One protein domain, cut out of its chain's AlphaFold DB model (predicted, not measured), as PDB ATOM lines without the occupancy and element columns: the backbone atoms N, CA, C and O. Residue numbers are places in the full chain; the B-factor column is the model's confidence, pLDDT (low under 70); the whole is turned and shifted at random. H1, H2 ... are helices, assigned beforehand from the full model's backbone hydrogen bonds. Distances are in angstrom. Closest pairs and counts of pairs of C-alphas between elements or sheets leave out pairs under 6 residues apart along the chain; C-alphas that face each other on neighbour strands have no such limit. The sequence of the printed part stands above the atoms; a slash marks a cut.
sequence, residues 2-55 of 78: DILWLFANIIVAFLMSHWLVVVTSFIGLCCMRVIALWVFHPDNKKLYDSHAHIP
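Overview. This is residues 2 to 55 of the 78 residues of an uncharacterized protein of Methylophaga sp (UniProt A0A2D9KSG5). Three helices follow one another end to end as an open, angular chain: the long H2 makes the middle, H1 stands off one end of it as an L, and the shorter H3 turns off the other end. No helix folds back on another. The printed part has 54 residues, is all helix in the order H1, H2, H3, and is extended, with a radius of gyration of the C-alphas of 19.9 A and spans of 59 by 24 by 17 A.

Along the chain. H1, residues 2 to 17, begins at C-alpha 2 (128.313, 79.059, 141.966) and is 22.6 A long. H2, residues 19 to 39, measures 30.2 A. H3, residues 42 to 52, measures 15.1 A and ends at C-alpha 52 (136.917, 111.395, 184.822).

Arrangement. H1 and H2 are close but not clearly touching; their closest C-alphas, of Leu 15 and Val 22, are 6.5 A apart. Their lines are about perpendicular, at 90 degrees. H2 and H3 are close but not clearly touching, with the closest C-alphas, of Trp 38 and Asn 44, 7.3 A apart. They run the same way at a steep tilt of 66 degrees. H1 and H3 are apart. In H1 and H2 every O i to N i+4 pair is within hydrogen-bond range; in H3, 5 of 7 are.

Size, cuts and confidence. The C-alphas of Asp 2 and Pro 55, the two farthest apart, are 60.9 A apart. The printed part has no cut, and both links are tight. The pLDDT is under 70 at residue 40 and residues 42 to 55.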
ATOM      1  N   ASP A   2     126.971  79.521 142.341       76.94
ATOM      2  CA  ASP A   2     128.313  79.059 141.966       76.94
ATOM      3  C   ASP A   2     129.430  80.063 142.266       76.94
ATOM      4  O   ASP A   2     130.492  79.676 142.733       76.94
ATOM      5  N   ILE A   3     129.184  81.363 142.084       81.94
ATOM      6  CA  ILE A   3     130.196  82.413 142.316       81.94
ATOM      7  C   ILE A   3     130.580  82.499 143.801       81.94
ATOM      8  O   ILE A   3     131.753  82.623 144.138       81.94
ATOM      9  N   LEU A   4     129.590  82.387 144.690       82.88
ATOM     10  CA  LEU A   4     129.787  82.386 146.143       82.88
ATOM     11  C   LEU A   4     130.596  81.166 146.597       82.88
ATOM     12  O   LEU A   4     131.494  81.293 147.425       82.88
ATOM     13  N   TRP A   5     130.317  80.003 146.007       86.25
ATOM     14  CA  TRP A   5     131.074  78.781 146.259       86.25
ATOM     15  C   TRP A   5     132.525  78.911 145.785       86.25
ATOM     16  O   TRP A   5     133.462  78.568 146.508       86.25
ATOM     17  N   LEU A   6     132.726  79.433 144.577       85.81
ATOM     18  CA  LEU A   6     134.045  79.592 143.970       85.81
ATOM     19  C   LEU A   6     134.906  80.575 144.777       85.81
ATOM     20  O   LEU A   6     136.074  80.304 145.052       85.81
ATOM     21  N   PHE A   7     134.292  81.657 145.251       84.94
ATOM     22  CA  PHE A   7     134.915  82.616 146.155       84.94
ATOM     23  C   PHE A   7     135.306  81.988 147.499       84.94
ATOM     24  O   PHE A   7     136.437  82.164 147.952       84.94
ATOM     25  N   ALA A   8     134.417  81.196 148.109       85.12
ATOM     26  CA  ALA A   8     134.719  80.487 149.351       85.12
ATOM     27  C   ALA A   8     135.907  79.524 149.183       85.12
ATOM     28  O   ALA A   8     136.799  79.501 150.028       85.12
ATOM     29  N   ASN A   9     135.975  78.795 148.066       83.44
ATOM     30  CA  ASN A   9     137.099  77.905 147.767       83.44
ATOM     31  C   ASN A   9     138.428  78.654 147.609       83.44
ATOM     32  O   ASN A   9     139.449  78.195 148.119       83.44
ATOM     33  N   ILE A  10     138.425  79.810 146.938       83.88
ATOM     34  CA  ILE A  10     139.624  80.651 146.795       83.88
ATOM     35  C   ILE A  10     140.089  81.147 148.165       83.88
ATOM     36  O   ILE A  10     141.278  81.060 148.472       83.88
ATOM     37  N   ILE A  11     139.160  81.612 149.006       81.88
ATOM     38  CA  ILE A  11     139.485  82.040 150.367       81.88
ATOM     39  C   ILE A  11     140.080  80.882 151.160       81.88
ATOM     40  O   ILE A  11     141.127  81.065 151.763       81.88
ATOM     41  N   VAL A  12     139.475  79.693 151.135       80.62
ATOM     42  CA  VAL A  12     139.982  78.522 151.868       80.62
ATOM     43  C   VAL A  12     141.372  78.110 151.378       80.62
ATOM     44  O   VAL A  12     142.255  77.860 152.199       80.62
ATOM     45  N   ALA A  13     141.613  78.093 150.066       81.00
ATOM     46  CA  ALA A  13     142.930  77.786 149.505       81.00
ATOM     47  C   ALA A  13     143.989  78.835 149.897       81.00
ATOM     48  O   ALA A  13     145.127  78.492 150.239       81.00
ATOM     49  N   PHE A  14     143.613  80.114 149.910       78.81
ATOM     50  CA  PHE A  14     144.463  81.200 150.392       78.81
ATOM     51  C   PHE A  14     144.758  81.068 151.895       78.81
ATOM     52  O   PHE A  14     145.904  81.201 152.315       78.81
ATOM     53  N   LEU A  15     143.746  80.720 152.693       75.00
ATOM     54  CA  LEU A  15     143.841  80.522 154.140       75.00
ATOM     55  C   LEU A  15     144.776  79.357 154.497       75.00
ATOM     56  O   LEU A  15     145.609  79.484 155.391       75.00
ATOM     57  N   MET A  16     144.677  78.243 153.764       73.00
ATOM     58  CA  MET A  16     145.532  77.066 153.956       73.00
ATOM     59  C   MET A  16     146.985  77.322 153.540       73.00
ATOM     60  O   MET A  16     147.905  76.868 154.216       73.00
ATOM     61  N   SER A  17     147.212  78.069 152.454       78.12
ATOM     62  CA  SER A  17     148.570  78.426 152.003       78.12
ATOM     63  C   SER A  17     149.232  79.487 152.886       78.12
ATOM     64  O   SER A  17     150.447  79.464 153.073       78.12
ATOM     65  N   HIS A  18     148.439  80.374 153.487       79.94
ATOM     66  CA  HIS A  18     148.912  81.466 154.332       79.94
ATOM     67  C   HIS A  18     148.511  81.251 155.793       79.94
ATOM     68  O   HIS A  18     148.024  82.172 156.449       79.94
ATOM     69  N   TRP A  19     148.755  80.047 156.324       76.69
ATOM     70  CA  TRP A  19     148.436  79.672 157.711       76.69
ATOM     71  C   TRP A  19     148.925  80.711 158.738       76.69
ATOM     72  O   TRP A  19     148.255  80.994 159.727       76.69
ATOM     73  N   LEU A  20     150.064  81.349 158.456       78.06
ATOM     74  CA  LEU A  20     150.658  82.382 159.294       78.06
ATOM     75  C   LEU A  20     149.787  83.648 159.382       78.06
ATOM     76  O   LEU A  20     149.663  84.232 160.456       78.06
ATOM     77  N   VAL A  21     149.121  84.045 158.293       79.06
ATOM     78  CA  VAL A  21     148.166  85.171 158.278       79.06
ATOM     79  C   VAL A  21     146.932  84.841 159.118       79.06
ATOM     80  O   VAL A  21     146.423  85.693 159.847       79.06
ATOM     81  N   VAL A  22     146.481  83.587 159.081       80.25
ATOM     82  CA  VAL A  22     145.344  83.104 159.882       80.25
ATOM     83  C   VAL A  22     145.669  83.157 161.366       80.25
ATOM     84  O   VAL A  22     144.906  83.715 162.153       80.25
ATOM     85  N   VAL A  23     146.823  82.607 161.744       80.56
ATOM     86  CA  VAL A  23     147.270  82.537 163.138       80.56
ATOM     87  C   VAL A  23     147.499  83.935 163.700       80.56
ATOM     88  O   VAL A  23     146.997  84.247 164.777       80.56
ATOM     89  N   THR A  24     148.184  84.810 162.964       83.00
ATOM     90  CA  THR A  24     148.412  86.201 163.394       83.00
ATOM     91  C   THR A  24     147.111  86.991 163.533       83.00
ATOM     92  O   THR A  24     146.928  87.685 164.533       83.00
ATOM     93  N   SER A  25     146.168  86.831 162.600       83.19
ATOM     94  CA  SER A  25     144.846  87.465 162.691       83.19
ATOM     95  C   SER A  25     144.042  86.949 163.888       83.19
ATOM     96  O   SER A  25     143.403  87.734 164.587       83.19
ATOM     97  N   PHE A  26     144.099  85.643 164.163       84.56
ATOM     98  CA  PHE A  26     143.423  85.037 165.310       84.56
ATOM     99  C   PHE A  26     144.007  85.531 166.637       84.56
ATOM    100  O   PHE A  26     143.257  85.937 167.524       84.56
ATOM    101  N   ILE A  27     145.338  85.584 166.747       88.06
ATOM    102  CA  ILE A  27     146.032  86.150 167.910       88.06
ATOM    103  C   ILE A  27     145.617  87.611 168.111       88.06
ATOM    104  O   ILE A  27     145.235  87.986 169.218       88.06
ATOM    105  N   GLY A  28     145.611  88.420 167.046       87.06
ATOM    106  CA  GLY A  28     145.165  89.813 167.110       87.06
ATOM    107  C   GLY A  28     143.725  89.950 167.612       87.06
ATOM    108  O   GLY A  28     143.445  90.767 168.490       87.06
ATOM    109  N   LEU A  29     142.813  89.106 167.125       88.31
ATOM    110  CA  LEU A  29     141.407  89.123 167.531       88.31
ATOM    111  C   LEU A  29     141.217  88.689 168.994       88.31
ATOM    112  O   LEU A  29     140.417  89.291 169.717       88.31
ATOM    113  N   CYS A  30     141.980  87.697 169.458       88.69
ATOM    114  CA  CYS A  30     142.025  87.304 170.866       88.69
ATOM    115  C   CYS A  30     142.539  88.444 171.754       88.69
ATOM    116  O   CYS A  30     141.894  88.768 172.751       88.69
ATOM    117  N   CYS A  31     143.636  89.102 171.369       87.00
ATOM    118  CA  CYS A  31     144.186  90.241 172.104       87.00
ATOM    119  C   CYS A  31     143.174  91.387 172.217       87.00
ATOM    120  O   CYS A  31     142.938  91.886 173.315       87.00
ATOM    121  N   MET A  32     142.509  91.757 171.118       85.69
ATOM    122  CA  MET A  32     141.493  92.816 171.131       85.69
ATOM    123  C   MET A  32     140.310  92.474 172.045       85.69
ATOM    124  O   MET A  32     139.811  93.351 172.748       85.69
ATOM    125  N   ARG A  33     139.885  91.204 172.101       84.50
ATOM    126  CA  ARG A  33     138.846  90.763 173.049       84.50
ATOM    127  C   ARG A  33     139.297  90.862 174.500       84.50
ATOM    128  O   ARG A  33     138.509  91.305 175.329       84.50
ATOM    129  N   VAL A  34     140.529  90.463 174.808       84.50
ATOM    130  CA  VAL A  34     141.082  90.574 176.167       84.50
ATOM    131  C   VAL A  34     141.166  92.040 176.587       84.50
ATOM    132  O   VAL A  34     140.726  92.378 177.680       84.50
ATOM    133  N   ILE A  35     141.640  92.919 175.698       81.69
ATOM    134  CA  ILE A  35     141.694  94.364 175.948       81.69
ATOM    135  C   ILE A  35     140.287  94.923 176.167       81.69
ATOM    136  O   ILE A  35     140.070  95.640 177.135       81.69
ATOM    137  N   ALA A  36     139.313  94.569 175.324       80.31
ATOM    138  CA  ALA A  36     137.935  95.023 175.491       80.31
ATOM    139  C   ALA A  36     137.341  94.548 176.826       80.31
ATOM    140  O   ALA A  36     136.785  95.350 177.569       80.31
ATOM    141  N   LEU A  37     137.501  93.269 177.174       81.38
ATOM    142  CA  LEU A  37     137.040  92.732 178.457       81.38
ATOM    143  C   LEU A  37     137.714  93.415 179.644       81.38
ATOM    144  O   LEU A  37     137.062  93.636 180.658       81.38
ATOM    145  N   TRP A  38     138.993  93.766 179.516       76.94
ATOM    146  CA  TRP A  38     139.717  94.496 180.544       76.94
ATOM    147  C   TRP A  38     139.214  95.938 180.670       76.94
ATOM    148  O   TRP A  38     138.889  96.374 181.768       76.94
ATOM    149  N   VAL A  39     139.059  96.667 179.564       71.88
ATOM    150  CA  VAL A  39     138.544  98.050 179.557       71.88
ATOM    151  C   VAL A  39     137.117  98.119 180.105       71.88
ATOM    152  O   VAL A  39     136.810  98.985 180.919       71.88
ATOM    153  N   PHE A  40     136.251  97.189 179.703       69.00
ATOM    154  CA  PHE A  40     134.862  97.127 180.160       69.00
ATOM    155  C   PHE A  40     134.688  96.353 181.472       69.00
ATOM    156  O   PHE A  40     133.553  96.156 181.916       69.00
ATOM    157  N   HIS A  41     135.781  95.927 182.115       71.31
ATOM    158  CA  HIS A  41     135.699  95.267 183.408       71.31
ATOM    159  C   HIS A  41     135.110  96.248 184.435       71.31
ATOM    160  O   HIS A  41     135.583  97.385 184.540       71.31
ATOM    161  N   PRO A  42     134.093  95.845 185.217       61.44
ATOM    162  CA  PRO A  42     133.409  96.734 186.158       61.44
ATOM    163  C   PRO A  42     134.345  97.348 187.214       61.44
ATOM    164  O   PRO A  42     134.081  98.454 187.683       61.44
ATOM    165  N   ASP A  43     135.462  96.685 187.533       64.00
ATOM    166  CA  ASP A  43     136.497  97.237 188.422       64.00
ATOM    167  C   ASP A  43     137.279  98.396 187.786       64.00
ATOM    168  O   ASP A  43     137.566  99.389 188.452       64.00
ATOM    169  N   ASN A  44     137.560  98.325 186.482       56.91
ATOM    170  CA  ASN A  44     138.235  99.400 185.751       56.91
ATOM    171  C   ASN A  44     137.284 100.561 185.455       56.91
ATOM    172  O   ASN A  44     137.716 101.712 185.417       56.91
ATOM    173  N   LYS A  45     135.977 100.293 185.331       55.47
ATOM    174  CA  LYS A  45     134.957 101.339 185.186       55.47
ATOM    175  C   LYS A  45     134.978 102.322 186.363       55.47
ATOM    176  O   LYS A  45     134.890 103.522 186.139       55.47
ATOM    177  N   LYS A  46     135.173 101.838 187.598       53.84
ATOM    178  CA  LYS A  46     135.323 102.699 188.787       53.84
ATOM    179  C   LYS A  46     136.580 103.564 188.744       53.84
ATOM    180  O   LYS A  46     136.532 104.699 189.201       53.84
ATOM    181  N   LEU A  47     137.685 103.043 188.211       55.22
ATOM    182  CA  LEU A  47     138.931 103.800 188.085       55.22
ATOM    183  C   LEU A  47     138.785 104.907 187.027       55.22
ATOM    184  O   LEU A  47     139.147 106.050 187.283       55.22
ATOM    185  N   TYR A  48     138.182 104.592 185.878       54.28
ATOM    186  CA  TYR A  48     137.892 105.578 184.834       54.28
ATOM    187  C   TYR A  48     136.863 106.626 185.277       54.28
ATOM    188  O   TYR A  48     137.113 107.804 185.055       54.28
ATOM    189  N   ASP A  49     135.774 106.247 185.958       54.78
ATOM    190  CA  ASP A  49     134.820 107.216 186.527       54.78
ATOM    191  C   ASP A  49     135.475 108.071 187.629       54.78
ATOM    192  O   ASP A  49     135.231 109.271 187.700       54.78
ATOM    193  N   SER A  50     136.365 107.501 188.450       55.41
ATOM    194  CA  SER A  50     137.092 108.253 189.485       55.41
ATOM    195  C   SER A  50     138.126 109.230 188.914       55.41
ATOM    196  O   SER A  50     138.395 110.245 189.550       55.41
ATOM    197  N   HIS A  51     138.717 108.939 187.751       53.72
ATOM    198  CA  HIS A  51     139.652 109.838 187.061       53.72
ATOM    199  C   HIS A  51     138.956 110.817 186.104       53.72
ATOM    200  O   HIS A  51     139.510 111.875 185.819       53.72
ATOM    201  N   ALA A  52     137.752 110.496 185.621       55.47
ATOM    202  CA  ALA A  52     136.917 111.395 184.822       55.47
ATOM    203  C   ALA A  52     136.168 112.427 185.681       55.47
ATOM    204  O   ALA A  52     135.708 113.436 185.158       55.47
ATOM    205  N   HIS A  53     136.078 112.200 186.996       49.31
ATOM    206  CA  HIS A  53     135.505 113.135 187.961       49.31
ATOM    207  C   HIS A  53     136.555 114.085 188.560       49.31
ATOM    208  O   HIS A  53     136.443 114.474 189.719       49.31
ATOM    209  N   ILE A  54     137.581 114.459 187.792       53.50
ATOM    210  CA  ILE A  54     138.341 115.675 188.087       53.50
ATOM    211  C   ILE A  54     137.577 116.791 187.376       53.50
ATOM    212  O   ILE A  54     137.563 116.804 186.140       53.50
ATOM    213  N   PRO A  55     136.878 117.668 188.113       50.00
ATOM    214  CA  PRO A  55     136.182 118.785 187.505       50.00
ATOM    215  C   PRO A  55     137.196 119.601 186.699       50.00
ATOM    216  O   PRO A  55     138.309 119.861 187.163       50.00
TER     217      PRO A  55